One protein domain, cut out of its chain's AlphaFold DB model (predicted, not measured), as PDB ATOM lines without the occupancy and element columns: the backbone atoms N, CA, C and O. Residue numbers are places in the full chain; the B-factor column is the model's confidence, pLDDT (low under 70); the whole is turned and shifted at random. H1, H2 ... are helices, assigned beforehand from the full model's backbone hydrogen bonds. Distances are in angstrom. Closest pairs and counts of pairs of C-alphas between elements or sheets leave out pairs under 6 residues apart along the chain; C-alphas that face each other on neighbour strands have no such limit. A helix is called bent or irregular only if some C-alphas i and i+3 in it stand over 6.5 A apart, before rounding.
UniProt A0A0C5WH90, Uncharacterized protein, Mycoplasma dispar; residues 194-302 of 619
ATOM      1  N   ILE A 194     240.981 155.542 251.401       93.25
ATOM      2  CA  ILE A 194     239.915 155.215 250.434       93.25
ATOM      3  C   ILE A 194     240.279 155.538 248.983       93.25
ATOM      4  O   ILE A 194     239.434 155.414 248.100       93.25
ATOM      5  N   LYS A 195     241.504 156.004 248.712       94.38
ATOM      6  CA  LYS A 195     241.875 156.504 247.378       94.38
ATOM      7  C   LYS A 195     241.772 155.424 246.304       94.38
ATOM      8  O   LYS A 195     241.113 155.654 245.292       94.38
ATOM      9  N   ASP A 196     242.327 154.245 246.574       93.81
ATOM     10  CA  ASP A 196     242.287 153.114 245.642       93.81
ATOM     11  C   ASP A 196     240.847 152.635 245.404       93.81
ATOM     12  O   ASP A 196     240.437 152.417 244.266       93.81
ATOM     13  N   TRP A 197     240.026 152.580 246.457       94.38
ATOM     14  CA  TRP A 197     238.615 152.212 246.328       94.38
ATOM     15  C   TRP A 197     237.826 153.218 245.476       94.38
ATOM     16  O   TRP A 197     237.111 152.823 244.556       94.38
ATOM     17  N   ILE A 198     237.987 154.524 245.717       94.94
ATOM     18  CA  ILE A 198     237.339 155.569 244.907       94.94
ATOM     19  C   ILE A 198     237.799 155.500 243.448       94.94
ATOM     20  O   ILE A 198     236.986 155.675 242.541       94.94
ATOM     21  N   ARG A 199     239.083 155.217 243.207       95.06
ATOM     22  CA  ARG A 199     239.626 155.005 241.861       95.06
ATOM     23  C   ARG A 199     238.936 153.828 241.161       95.06
ATOM     24  O   ARG A 199     238.554 153.963 239.997       95.06
ATOM     25  N   ASP A 200     238.745 152.710 241.854       93.88
ATOM     26  CA  ASP A 200     238.083 151.523 241.304       93.88
ATOM     27  C   ASP A 200     236.591 151.750 241.038       93.88
ATOM     28  O   ASP A 200     236.088 151.348 239.987       93.88
ATOM     29  N   GLU A 201     235.878 152.432 241.936       94.06
ATOM     30  CA  GLU A 201     234.478 152.812 241.710       94.06
ATOM     31  C   GLU A 201     234.341 153.764 240.521       94.06
ATOM     32  O   GLU A 201     233.512 153.546 239.637       94.06
ATOM     33  N   PHE A 202     235.212 154.767 240.428       94.25
ATOM     34  CA  PHE A 202     235.245 155.691 239.300       94.25
ATOM     35  C   PHE A 202     235.505 154.972 237.969       94.25
ATOM     36  O   PHE A 202     234.864 155.265 236.958       94.25
ATOM     37  N   LYS A 203     236.392 153.968 237.958       94.19
ATOM     38  CA  LYS A 203     236.673 153.156 236.767       94.19
ATOM     39  C   LYS A 203     235.435 152.408 236.257       94.19
ATOM     40  O   LYS A 203     235.252 152.302 235.039       94.19
ATOM     41  N   LYS A 204     234.574 151.926 237.160       92.75
ATOM     42  CA  LYS A 204     233.323 151.218 236.825       92.75
ATOM     43  C   LYS A 204     232.247 152.141 236.246       92.75
ATOM     44  O   LYS A 204     231.329 151.652 235.594       92.75
ATOM     45  N   MET A 205     232.342 153.456 236.455       92.69
ATOM     46  CA  MET A 205     231.310 154.390 236.006       92.69
ATOM     47  C   MET A 205     231.258 154.535 234.482       92.69
ATOM     48  O   MET A 205     232.287 154.627 233.797       92.69
ATOM     49  N   ASN A 206     230.027 154.604 233.971       93.62
ATOM     50  CA  ASN A 206     229.717 154.915 232.582       93.62
ATOM     51  C   ASN A 206     229.066 156.304 232.486       93.62
ATOM     52  O   ASN A 206     227.854 156.444 232.622       93.62
ATOM     53  N   PHE A 207     229.880 157.327 232.227       94.69
ATOM     54  CA  PHE A 207     229.429 158.719 232.093       94.69
ATOM     55  C   PHE A 207     228.571 158.961 230.838       94.69
ATOM     56  O   PHE A 207     227.925 160.000 230.730       94.69
ATOM     57  N   GLU A 208     228.525 157.999 229.912       94.62
ATOM     58  CA  GLU A 208     227.713 158.048 228.692       94.62
ATOM     59  C   GLU A 208     226.396 157.260 228.829       94.62
ATOM     60  O   GLU A 208     225.695 157.026 227.848       94.62
ATOM     61  N   SER A 209     226.049 156.823 230.043       92.19
ATOM     62  CA  SER A 209     224.841 156.036 230.288       92.19
ATOM     63  C   SER A 209     223.556 156.859 230.135       92.19
ATOM     64  O   SER A 209     223.450 157.990 230.621       92.19
ATOM     65  N   GLU A 210     222.527 156.253 229.537       90.44
ATOM     66  CA  GLU A 210     221.185 156.842 229.406       90.44
ATOM     67  C   GLU A 210     220.525 157.148 230.762       90.44
ATOM     68  O   GLU A 210     219.636 158.000 230.835       90.44
ATOM     69  N   GLU A 211     220.989 156.508 231.846       90.94
ATOM     70  CA  GLU A 211     220.492 156.743 233.209       90.94
ATOM     71  C   GLU A 211     220.743 158.172 233.708       90.94
ATOM     72  O   GLU A 211     220.055 158.636 234.613       90.94
ATOM     73  N   VAL A 212     221.736 158.869 233.143       92.56
ATOM     74  CA  VAL A 212     222.157 160.204 233.593       92.56
ATOM     75  C   VAL A 212     222.243 161.218 232.453       92.56
ATOM     76  O   VAL A 212     222.107 162.417 232.694       92.56
ATOM     77  N   LEU A 213     222.444 160.779 231.207       91.81
ATOM     78  CA  LEU A 213     222.457 161.680 230.058       91.81
ATOM     79  C   LEU A 213     221.061 162.218 229.752       91.81
ATOM     80  O   LEU A 213     220.082 161.475 229.759       91.81
ATOM     81  N   ILE A 214     220.992 163.500 229.396       88.62
ATOM     82  CA  ILE A 214     219.760 164.142 228.932       88.62
ATOM     83  C   ILE A 214     219.698 164.212 227.399       88.62
ATOM     84  O   ILE A 214     220.705 164.461 226.724       88.62
ATOM     85  N   ASN A 215     218.512 163.987 226.842       78.19
ATOM     86  CA  ASN A 215     218.232 163.943 225.409       78.19
ATOM     87  C   ASN A 215     217.279 165.059 224.937       78.19
ATOM     88  O   ASN A 215     217.136 165.252 223.731       78.19
ATOM     89  N   GLY A 216     216.729 165.859 225.855       69.06
ATOM     90  CA  GLY A 216     215.939 167.058 225.565       69.06
ATOM     91  C   GLY A 216     214.445 166.801 225.363       69.06
ATOM     92  O   GLY A 216     213.702 167.762 225.184       69.06
ATOM     93  N   SER A 217     213.999 165.542 225.406       72.19
ATOM     94  CA  SER A 217     212.580 165.155 225.370       72.19
ATOM     95  C   SER A 217     212.095 164.556 226.694       72.19
ATOM     96  O   SER A 217     210.989 164.015 226.763       72.19
ATOM     97  N   GLU A 218     212.898 164.647 227.758       77.88
ATOM     98  CA  GLU A 218     212.517 164.149 229.075       77.88
ATOM     99  C   GLU A 218     211.278 164.849 229.635       77.88
ATOM    100  O   GLU A 218     211.148 166.074 229.616       77.88
ATOM    101  N   ASN A 219     210.396 164.056 230.246       82.75
ATOM    102  CA  ASN A 219     209.380 164.604 231.129       82.75
ATOM    103  C   ASN A 219     210.018 165.106 232.443       82.75
ATOM    104  O   ASN A 219     211.160 164.787 232.783       82.75
ATOM    105  N   ARG A 220     209.257 165.895 233.207       78.31
ATOM    106  CA  ARG A 220     209.750 166.559 234.423       78.31
ATOM    107  C   ARG A 220     210.257 165.593 235.499       78.31
ATOM    108  O   ARG A 220     211.212 165.928 236.195       78.31
ATOM    109  N   GLU A 221     209.607 164.443 235.657       81.50
ATOM    110  CA  GLU A 221     209.966 163.435 236.660       81.50
ATOM    111  C   GLU A 221     211.284 162.755 236.288       81.50
ATOM    112  O   GLU A 221     212.243 162.821 237.053       81.50
ATOM    113  N   SER A 222     211.387 162.265 235.051       85.38
ATOM    114  CA  SER A 222     212.607 161.666 234.504       85.38
ATOM    115  C   SER A 222     213.796 162.624 234.573       85.38
ATOM    116  O   SER A 222     214.884 162.243 234.998       85.38
ATOM    117  N   LEU A 223     213.595 163.894 234.215       86.06
ATOM    118  CA  LEU A 223     214.636 164.915 234.320       86.06
ATOM    119  C   LEU A 223     215.063 165.156 235.777       86.06
ATOM    120  O   LEU A 223     216.247 165.362 236.053       86.06
ATOM    121  N   GLY A 224     214.108 165.116 236.712       84.19
ATOM    122  CA  GLY A 224     214.358 165.192 238.149       84.19
ATOM    123  C   GLY A 224     215.221 164.034 238.651       84.19
ATOM    124  O   GLY A 224     216.223 164.283 239.324       84.19
ATOM    125  N   ASP A 225     214.889 162.804 238.260       87.69
ATOM    126  CA  ASP A 225     215.616 161.589 238.642       87.69
ATOM    127  C   ASP A 225     217.037 161.570 238.079       87.69
ATOM    128  O   ASP A 225     217.999 161.347 238.819       87.69
ATOM    129  N   LYS A 226     217.194 161.892 236.788       92.25
ATOM    130  CA  LYS A 226     218.512 162.001 236.144       92.25
ATOM    131  C   LYS A 226     219.375 163.065 236.818       92.25
ATOM    132  O   LYS A 226     220.558 162.841 237.064       92.25
ATOM    133  N   ARG A 227     218.788 164.215 237.172       90.50
ATOM    134  CA  ARG A 227     219.491 165.290 237.887       90.50
ATOM    135  C   ARG A 227     219.897 164.860 239.292       90.50
ATOM    136  O   ARG A 227     220.994 165.184 239.738       90.50
ATOM    137  N   TRP A 228     219.028 164.143 239.997       89.12
ATOM    138  CA  TRP A 228     219.348 163.603 241.315       89.12
ATOM    139  C   TRP A 228     220.508 162.604 241.232       89.12
ATOM    140  O   TRP A 228     221.465 162.702 241.999       89.12
ATOM    141  N   LEU A 229     220.476 161.705 240.243       92.81
ATOM    142  CA  LEU A 229     221.546 160.744 239.988       92.81
ATOM    143  C   LEU A 229     222.872 161.423 239.608       92.81
ATOM    144  O   LEU A 229     223.921 161.048 240.137       92.81
ATOM    145  N   LEU A 230     222.824 162.450 238.752       93.94
ATOM    146  CA  LEU A 230     223.978 163.278 238.395       93.94
ATOM    147  C   LEU A 230     224.685 163.792 239.651       93.94
ATOM    148  O   LEU A 230     225.893 163.612 239.792       93.94
ATOM    149  N   ILE A 231     223.941 164.420 240.565       92.12
ATOM    150  CA  ILE A 231     224.524 165.034 241.760       92.12
ATOM    151  C   ILE A 231     225.010 163.976 242.746       92.12
ATOM    152  O   ILE A 231     226.164 164.042 243.177       92.12
ATOM    153  N   LYS A 232     224.178 162.983 243.075       91.69
ATOM    154  CA  LYS A 232     224.495 162.021 244.137       91.69
ATOM    155  C   LYS A 232     225.632 161.058 243.785       91.69
ATOM    156  O   LYS A 232     226.371 160.632 244.666       91.69
ATOM    157  N   LYS A 233     225.800 160.739 242.496       93.94
ATOM    158  CA  LYS A 233     226.774 159.748 242.012       93.94
ATOM    159  C   LYS A 233     227.934 160.409 241.278       93.94
ATOM    160  O   LYS A 233     229.054 160.448 241.784       93.94
ATOM    161  N   TYR A 234     227.649 160.960 240.102       95.69
ATOM    162  CA  TYR A 234     228.660 161.366 239.125       95.69
ATOM    163  C   TYR A 234     229.429 162.621 239.548       95.69
ATOM    164  O   TYR A 234     230.655 162.643 239.523       95.69
ATOM    165  N   ILE A 235     228.728 163.661 239.992       94.75
ATOM    166  CA  ILE A 235     229.366 164.890 240.471       94.75
ATOM    167  C   ILE A 235     229.986 164.676 241.856       94.75
ATOM    168  O   ILE A 235     231.079 165.169 242.127       94.75
ATOM    169  N   SER A 236     229.354 163.878 242.717       93.81
ATOM    170  CA  SER A 236     229.894 163.588 244.050       93.81
ATOM    171  C   SER A 236     231.212 162.807 244.013       93.81
ATOM    172  O   SER A 236     232.127 163.168 244.751       93.81
ATOM    173  N   ILE A 237     231.381 161.811 243.133       94.12
ATOM    174  CA  ILE A 237     232.668 161.098 243.037       94.12
ATOM    175  C   ILE A 237     233.797 162.000 242.515       94.12
ATOM    176  O   ILE A 237     234.902 161.975 243.058       94.12
ATOM    177  N   LEU A 238     233.505 162.867 241.538       94.50
ATOM    178  CA  LEU A 238     234.452 163.868 241.035       94.50
ATOM    179  C   LEU A 238     234.871 164.828 242.155       94.50
ATOM    180  O   LEU A 238     236.046 165.168 242.303       94.50
ATOM    181  N   SER A 239     233.919 165.213 243.001       92.44
ATOM    182  CA  SER A 239     234.171 166.042 244.176       92.44
ATOM    183  C   SER A 239     235.106 165.384 245.192       92.44
ATOM    184  O   SER A 239     236.041 166.021 245.691       92.44
ATOM    185  N   ILE A 240     234.891 164.092 245.471       93.12
ATOM    186  CA  ILE A 240     235.746 163.300 246.360       93.12
ATOM    187  C   ILE A 240     237.170 163.268 245.802       93.12
ATOM    188  O   ILE A 240     238.105 163.634 246.513       93.12
ATOM    189  N   MET A 241     237.341 162.911 244.527       92.69
ATOM    190  CA  MET A 241     238.659 162.842 243.880       92.69
ATOM    191  C   MET A 241     239.394 164.187 243.943       92.69
ATOM    192  O   MET A 241     240.549 164.239 244.374       92.69
ATOM    193  N   ASN A 242     238.691 165.285 243.632       88.94
ATOM    194  CA  ASN A 242     239.240 166.638 243.723       88.94
ATOM    195  C   ASN A 242     239.672 167.008 245.148       88.94
ATOM    196  O   ASN A 242     240.674 167.693 245.358       88.94
ATOM    197  N   THR A 243     238.935 166.536 246.150       86.88
ATOM    198  CA  THR A 243     239.210 166.864 247.550       86.88
ATOM    199  C   THR A 243     240.332 166.016 248.151       86.88
ATOM    200  O   THR A 243     241.106 166.541 248.951       86.88
ATOM    201  N   LEU A 244     240.457 164.748 247.743       86.69
ATOM    202  CA  LEU A 244     241.498 163.814 248.196       86.69
ATOM    203  C   LEU A 244     242.860 164.009 247.496       86.69
ATOM    204  O   LEU A 244     243.876 163.487 247.970       86.69
ATOM    205  N   GLY A 245     242.884 164.769 246.396       80.56
ATOM    206  CA  GLY A 245     244.086 165.182 245.671       80.56
ATOM    207  C   GLY A 245     244.226 164.512 244.301       80.56
ATOM    208  O   GLY A 245     244.414 163.301 244.202       80.56
ATOM    209  N   ASN A 246     244.222 165.333 243.245       70.56
ATOM    210  CA  ASN A 246     244.116 164.892 241.847       70.56
ATOM    211  C   ASN A 246     245.273 164.028 241.336       70.56
ATOM    212  O   ASN A 246     245.061 163.199 240.457       70.56
ATOM    213  N   ASN A 247     246.485 164.178 241.877       84.50
ATOM    214  CA  ASN A 247     247.664 163.491 241.334       84.50
ATOM    215  C   ASN A 247     247.509 161.963 241.334       84.50
ATOM    216  O   ASN A 247     247.887 161.315 240.360       84.50
ATOM    217  N   HIS A 248     246.891 161.403 242.380       88.81
ATOM    218  CA  HIS A 248     246.649 159.962 242.498       88.81
ATOM    219  C   HIS A 248     245.635 159.429 241.467       88.81
ATOM    220  O   HIS A 248     245.687 158.260 241.106       88.81
ATOM    221  N   PHE A 249     244.735 160.285 240.979       94.25
ATOM    222  CA  PHE A 249     243.662 159.920 240.052       94.25
ATOM    223  C   PHE A 249     243.929 160.357 238.604       94.25
ATOM    224  O   PHE A 249     243.080 160.186 237.731       94.25
ATOM    225  N   SER A 250     245.072 160.991 238.345       91.38
ATOM    226  CA  SER A 250     245.330 161.688 237.082       91.38
ATOM    227  C   SER A 250     245.295 160.772 235.855       91.38
ATOM    228  O   SER A 250     244.868 161.197 234.784       91.38
ATOM    229  N   ASP A 251     245.709 159.519 236.005       93.31
ATOM    230  CA  ASP A 251     245.676 158.496 234.966       93.31
ATOM    231  C   ASP A 251     244.243 158.071 234.624       93.31
ATOM    232  O   ASP A 251     243.856 158.116 233.457       93.31
ATOM    233  N   ILE A 252     243.429 157.742 235.630       93.81
ATOM    234  CA  ILE A 252     242.048 157.301 235.407       93.81
ATOM    235  C   ILE A 252     241.142 158.448 234.939       93.81
ATOM    236  O   ILE A 252     240.254 158.235 234.112       93.81
ATOM    237  N   ILE A 253     241.387 159.682 235.399       93.69
ATOM    238  CA  ILE A 253     240.691 160.872 234.892       93.69
ATOM    239  C   ILE A 253     240.986 161.041 233.401       93.69
ATOM    240  O   ILE A 253     240.052 161.201 232.619       93.69
ATOM    241  N   LYS A 254     242.258 160.941 232.987       94.69
ATOM    242  CA  LYS A 254     242.644 161.012 231.568       94.69
ATOM    243  C   LYS A 254     241.990 159.910 230.738       94.69
ATOM    244  O   LYS A 254     241.499 160.199 229.652       94.69
ATOM    245  N   GLU A 255     241.945 158.680 231.252       95.69
ATOM    246  CA  GLU A 255     241.273 157.550 230.595       95.69
ATOM    247  C   GLU A 255     239.783 157.846 230.339       95.69
ATOM    248  O   GLU A 255     239.271 157.590 229.250       95.69
ATOM    249  N   LYS A 256     239.087 158.432 231.321       96.12
ATOM    250  CA  LYS A 256     237.639 158.700 231.259       96.12
ATOM    251  C   LYS A 256     237.277 160.089 230.721       96.12
ATOM    252  O   LYS A 256     236.089 160.350 230.516       96.12
ATOM    253  N   GLN A 257     238.252 160.956 230.442       96.00
ATOM    254  CA  GLN A 257     238.056 162.382 230.146       96.00
ATOM    255  C   GLN A 257     237.015 162.644 229.053       96.00
ATOM    256  O   GLN A 257     236.162 163.513 229.206       96.00
ATOM    257  N   LYS A 258     237.042 161.862 227.967       96.56
ATOM    258  CA  LYS A 258     236.073 161.992 226.870       96.56
ATOM    259  C   LYS A 258     234.632 161.795 227.355       96.56
ATOM    260  O   LYS A 258     233.771 162.618 227.066       96.56
ATOM    261  N   SER A 259     234.387 160.732 228.119       96.38
ATOM    262  CA  SER A 259     233.057 160.406 228.648       96.38
ATOM    263  C   SER A 259     232.579 161.426 229.693       96.38
ATOM    264  O   SER A 259     231.407 161.795 229.714       96.38
ATOM    265  N   ILE A 260     233.503 161.958 230.505       96.31
ATOM    266  CA  ILE A 260     233.233 163.046 231.458       96.31
ATOM    267  C   ILE A 260     232.810 164.318 230.714       96.31
ATOM    268  O   ILE A 260     231.812 164.934 231.086       96.31
ATOM    269  N   ASN A 261     233.529 164.686 229.647       96.56
ATOM    270  CA  ASN A 261     233.189 165.847 228.824       96.56
ATOM    271  C   ASN A 261     231.790 165.709 228.224       96.56
ATOM    272  O   ASN A 261     231.005 166.642 228.331       96.56
ATOM    273  N   ILE A 262     231.439 164.536 227.684       95.50
ATOM    274  CA  ILE A 262     230.102 164.286 227.120       95.50
ATOM    275  C   ILE A 262     229.005 164.514 228.169       95.50
ATOM    276  O   ILE A 262     228.020 165.201 227.889       95.50
ATOM    277  N   LEU A 263     229.172 163.973 229.381       96.19
ATOM    278  CA  LEU A 263     228.222 164.192 230.472       96.19
ATOM    279  C   LEU A 263     228.088 165.684 230.801       96.19
ATOM    280  O   LEU A 263     226.973 166.204 230.898       96.19
ATOM    281  N   ILE A 264     229.223 166.366 230.975       95.75
ATOM    282  CA  ILE A 264     229.262 167.773 231.367       95.75
ATOM    283  C   ILE A 264     228.655 168.663 230.282       95.75
ATOM    284  O   ILE A 264     227.840 169.515 230.608       95.75
ATOM    285  N   GLU A 265     228.975 168.454 229.007       94.00
ATOM    286  CA  GLU A 265     228.439 169.231 227.883       94.00
ATOM    287  C   GLU A 265     226.917 169.109 227.769       94.00
ATOM    288  O   GLU A 265     226.216 170.101 227.546       94.00
ATOM    289  N   LYS A 266     226.379 167.895 227.947       92.56
ATOM    290  CA  LYS A 266     224.932 167.653 227.896       92.56
ATOM    291  C   LYS A 266     224.209 168.424 228.993       92.56
ATOM    292  O   LYS A 266     223.268 169.156 228.694       92.56
ATOM    293  N   TRP A 267     224.671 168.302 230.236       93.06
ATOM    294  CA  TRP A 267     224.083 169.015 231.371       93.06
ATOM    295  C   TRP A 267     224.338 170.524 231.331       93.06
ATOM    296  O   TRP A 267     223.432 171.290 231.661       93.06
ATOM    297  N   ASP A 268     225.508 170.967 230.858       91.50
ATOM    298  CA  ASP A 268     225.816 172.385 230.653       91.50
ATOM    299  C   ASP A 268     224.829 173.020 229.683       91.50
ATOM    300  O   ASP A 268     224.275 174.067 229.989       91.50
ATOM    301  N   LYS A 269     224.525 172.372 228.550       88.12
ATOM    302  CA  LYS A 269     223.545 172.898 227.590       88.12
ATOM    303  C   LYS A 269     222.186 173.175 228.242       88.12
ATOM    304  O   LYS A 269     221.568 174.194 227.945       88.12
ATOM    305  N   TYR A 270     221.734 172.291 229.130       86.12
ATOM    306  CA  TYR A 270     220.477 172.460 229.858       86.12
ATOM    307  C   TYR A 270     220.552 173.570 230.914       86.12
ATOM    308  O   TYR A 270     219.710 174.469 230.925       86.12
ATOM    309  N   PHE A 271     221.575 173.569 231.770       87.12
ATOM    310  CA  PHE A 271     221.733 174.604 232.796       87.12
ATOM    311  C   PHE A 271     221.996 175.989 232.200       87.12
ATOM    312  O   PHE A 271     221.474 176.987 232.696       87.12
ATOM    313  N   ARG A 272     222.719 176.062 231.083       86.12
ATOM    314  CA  ARG A 272     222.969 177.297 230.341       86.12
ATOM    315  C   ARG A 272     221.684 177.949 229.860       86.12
ATOM    316  O   ARG A 272     221.536 179.153 230.032       86.12
ATOM    317  N   GLN A 273     220.731 177.175 229.339       80.31
ATOM    318  CA  GLN A 273     219.422 177.707 228.943       80.31
ATOM    319  C   GLN A 273     218.683 178.353 230.118       80.31
ATOM    320  O   GLN A 273     218.009 179.364 229.923       80.31
ATOM    321  N   ILE A 274     218.831 177.798 231.323       77.31
ATOM    322  CA  ILE A 274     218.267 178.368 232.547       77.31
ATOM    323  C   ILE A 274     219.002 179.669 232.893       77.31
ATOM    324  O   ILE A 274     218.359 180.703 233.040       77.31
ATOM    325  N   ILE A 275     220.338 179.652 232.956       78.19
ATOM    326  CA  ILE A 275     221.157 180.826 233.308       78.19
ATOM    327  C   ILE A 275     220.957 181.985 232.320       78.19
ATOM    328  O   ILE A 275     220.951 183.139 232.737       78.19
ATOM    329  N   GLU A 276     220.791 181.713 231.028       78.50
ATOM    330  CA  GLU A 276     220.690 182.755 229.999       78.50
ATOM    331  C   GLU A 276     219.257 183.291 229.819       78.50
ATOM    332  O   GLU A 276     219.087 184.466 229.507       78.50
ATOM    333  N   ASN A 277     218.215 182.493 230.092       72.38
ATOM    334  CA  ASN A 277     216.813 182.881 229.871       72.38
ATOM    335  C   ASN A 277     216.042 183.100 231.181       72.38
ATOM    336  O   ASN A 277     214.953 182.552 231.375       72.38
ATOM    337  N   GLN A 278     216.589 183.910 232.093       64.50
ATOM    338  CA  GLN A 278     216.079 183.978 233.470       64.50
ATOM    339  C   GLN A 278     214.655 184.549 233.620       64.50
ATOM    340  O   GLN A 278     213.986 184.346 234.633       64.50
ATOM    341  N   ASN A 279     214.170 185.255 232.596       60.12
ATOM    342  CA  ASN A 279     212.953 186.062 232.667       60.12
ATOM    343  C   ASN A 279     211.682 185.377 232.135       60.12
ATOM    344  O   ASN A 279     210.599 185.947 232.285       60.12
ATOM    345  N   THR A 280     211.766 184.177 231.551       59.91
ATOM    346  CA  THR A 280     210.591 183.452 231.031       59.91
ATOM    347  C   THR A 280     209.788 182.789 232.161       59.91
ATOM    348  O   THR A 280     210.360 182.296 233.133       59.91
ATOM    349  N   GLU A 281     208.449 182.766 232.071       52.34
ATOM    350  CA  GLU A 281     207.582 182.175 233.117       52.34
ATOM    351  C   GLU A 281     207.889 180.695 233.396       52.34
ATOM    352  O   GLU A 281     207.846 180.251 234.547       52.34
ATOM    353  N   GLU A 282     208.228 179.939 232.353       51.47
ATOM    354  CA  GLU A 282     208.620 178.533 232.444       51.47
ATOM    355  C   GLU A 282     209.910 178.360 233.259       51.47
ATOM    356  O   GLU A 282     209.969 177.530 234.172       51.47
ATOM    357  N   ASN A 283     210.907 179.220 233.030       52.75
ATOM    358  CA  ASN A 283     212.131 179.191 233.813       52.75
ATOM    359  C   ASN A 283     211.907 179.710 235.231       52.75
ATOM    360  O   ASN A 283     212.452 179.108 236.144       52.75
ATOM    361  N   LYS A 284     211.050 180.714 235.481       53.56
ATOM    362  CA  LYS A 284     210.683 181.160 236.850       53.56
ATOM    363  C   LYS A 284     210.145 180.023 237.726       53.56
ATOM    364  O   LYS A 284     210.482 179.959 238.904       53.56
ATOM    365  N   ARG A 285     209.383 179.080 237.158       49.19
ATOM    366  CA  ARG A 285     208.931 177.869 237.874       49.19
ATOM    367  C   ARG A 285     210.050 176.842 238.094       49.19
ATOM    368  O   ARG A 285     210.038 176.156 239.115       49.19
ATOM    369  N   ASN A 286     211.020 176.751 237.184       47.09
ATOM    370  CA  ASN A 286     212.192 175.870 237.305       47.09
ATOM    371  C   ASN A 286     213.314 176.464 238.189       47.09
ATOM    372  O   ASN A 286     214.037 175.707 238.840       47.09
ATOM    373  N   PHE A 287     213.411 177.795 238.294       48.91
ATOM    374  CA  PHE A 287     214.353 178.546 239.140       48.91
ATOM    375  C   PHE A 287     214.190 178.236 240.621       48.91
ATOM    376  O   PHE A 287     215.168 178.240 241.361       48.91
ATOM    377  N   ILE A 288     212.968 177.924 241.048       47.84
ATOM    378  CA  ILE A 288     212.656 177.591 242.440       47.84
ATOM    379  C   ILE A 288     213.164 176.179 242.801       47.84
ATOM    380  O   ILE A 288     213.325 175.865 243.976       47.84
ATOM    381  N   ALA A 289     213.476 175.320 241.819       48.56
ATOM    382  CA  ALA A 289     213.670 173.884 242.045       48.56
ATOM    383  C   ALA A 289     215.110 173.351 241.892       48.56
ATOM    384  O   ALA A 289     215.298 172.141 242.024       48.56
ATOM    385  N   SER A 290     216.127 174.168 241.572       65.88
ATOM    386  CA  SER A 290     217.480 173.624 241.321       65.88
ATOM    387  C   SER A 290     218.748 174.498 241.511       65.88
ATOM    388  O   SER A 290     219.801 174.037 241.049       65.88
ATOM    389  N   PRO A 291     218.756 175.681 242.171       73.19
ATOM    390  CA  PRO A 291     219.994 176.453 242.379       73.19
ATOM    391  C   PRO A 291     221.120 175.622 243.009       73.19
ATOM    392  O   PRO A 291     222.252 175.655 242.537       73.19
ATOM    393  N   LEU A 292     220.773 174.781 243.989       78.62
ATOM    394  CA  LEU A 292     221.694 173.857 244.648       78.62
ATOM    395  C   LEU A 292     222.424 172.944 243.658       78.62
ATOM    396  O   LEU A 292     223.647 172.984 243.572       78.62
ATOM    397  N   SER A 293     221.687 172.148 242.883       85.00
ATOM    398  CA  SER A 293     222.273 171.186 241.943       85.00
ATOM    399  C   SER A 293     223.138 171.867 240.885       85.00
ATOM    400  O   SER A 293     224.189 171.348 240.527       85.00
ATOM    401  N   MET A 294     222.715 173.038 240.400       86.69
ATOM    402  CA  MET A 294     223.440 173.766 239.362       86.69
ATOM    403  C   MET A 294     224.745 174.366 239.894       86.69
ATOM    404  O   MET A 294     225.793 174.204 239.271       86.69
ATOM    405  N   SER A 295     224.714 175.003 241.069       82.81
ATOM    406  CA  SER A 295     225.928 175.512 241.710       82.81
ATOM    407  C   SER A 295     226.897 174.371 242.034       82.81
ATOM    408  O   SER A 295     228.077 174.462 241.695       82.81
ATOM    409  N   ILE A 296     226.407 173.266 242.613       87.06
ATOM    410  CA  ILE A 296     227.217 172.069 242.891       87.06
ATOM    411  C   ILE A 296     227.886 171.561 241.608       87.06
ATOM    412  O   ILE A 296     229.100 171.359 241.595       87.06
ATOM    413  N   PHE A 297     227.109 171.398 240.531       92.88
ATOM    414  CA  PHE A 297     227.600 170.938 239.235       92.88
ATOM    415  C   PHE A 297     228.790 171.779 238.766       92.88
ATOM    416  O   PHE A 297     229.882 171.232 238.640       92.88
ATOM    417  N   TYR A 298     228.620 173.095 238.606       92.06
ATOM    418  CA  TYR A 298     229.657 173.964 238.041       92.06
ATOM    419  C   TYR A 298     230.905 174.113 238.920       92.06
ATOM    420  O   TYR A 298     232.026 174.143 238.405       92.06
ATOM    421  N   TYR A 299     230.754 174.202 240.246       90.44
ATOM    422  CA  TYR A 299     231.912 174.369 241.134       90.44
ATOM    423  C   TYR A 299     232.774 173.110 241.246       90.44
ATOM    424  O   TYR A 299     233.971 173.222 241.535       90.44
ATOM    425  N   ILE A 300     232.200 171.935 240.983       91.00
ATOM    426  CA  ILE A 300     232.931 170.666 240.956       91.00
ATOM    427  C   ILE A 300     233.473 170.382 239.553       91.00
ATOM    428  O   ILE A 300     234.673 170.130 239.412       91.00
ATOM    429  N   SER A 301     232.627 170.462 238.523       93.56
ATOM    430  CA  SER A 301     232.962 170.088 237.142       93.56
ATOM    431  C   SER A 301     234.081 170.934 236.543       93.56
ATOM    432  O   SER A 301     234.854 170.421 235.742       93.56
ATOM    433  N   LYS A 302     234.252 172.188 236.976       91.31
ATOM    434  CA  LYS A 302     235.330 173.072 236.496       91.31
ATOM    435  C   LYS A 302     236.749 172.533 236.716       91.31
ATOM    436  O   LYS A 302     237.687 173.024 236.106       91.31
TER     437      LYS A 302
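Overview. This is residues 194 to 302 of the 619 residues of an uncharacterized protein of Mycoplasma dispar (UniProt A0A0C5WH90). Two long bent helices, H2 and H3, make an elongated all-helix body: H2 runs nearly straight along one side, and H3 turns a corner so that its long arm H3b runs back along the other. H5 packs on H2 in the gap between the two sides, H1 and H3a pack together at one end, and H4 lies at the other. The 109 printed residues hold five named helices, H1 to H5 in order, and no named strand. The whole is compact, with a radius of gyration of the C-alphas of 14.8 A and spans of 47 by 24 by 20 A.

Along the chain. H1, residues 195 to 204, begins at C-alpha 195 (241.875, 156.504, 247.378). H2, residues 220 to 244, and H3, residues 246 to 276, were each assigned as one helix by hydrogen bonds but are bent: C-alphas 232 and 235 are 6.7 A apart, C-alphas 255 and 258 7.8 A. Their arms are H2a, 220 to 232, 18.2 A; H2b, 235 to 244; H3a, 246 to 255, irregular with C-alphas 248 and 251 7.7 A apart; and H3b, 258 to 276, 26.0 A. H4 is residues 281 to 287; H5, 291 to 301, ends at C-alpha 301 (232.962, 170.088, 237.142).

Arrangement. H1 touches H3a, closest C-alphas Arg 199 and Phe 249, 6.6 A. H5 touches H2b at a steep tilt of 49 degrees, closest C-alphas Ser 239 and Ile 300, 5.8 A. H3b is apart from H2a and H2b. Every O i to N i+4 pair is within hydrogen-bond range except in H3a, 4 of 6, and H3b, 14 of 15.

Size, cuts and confidence. The printed part has no cut. The link H1 to H2 is long, 15 residues. Residue 216 and residues 278 to 290 have pLDDT under 70.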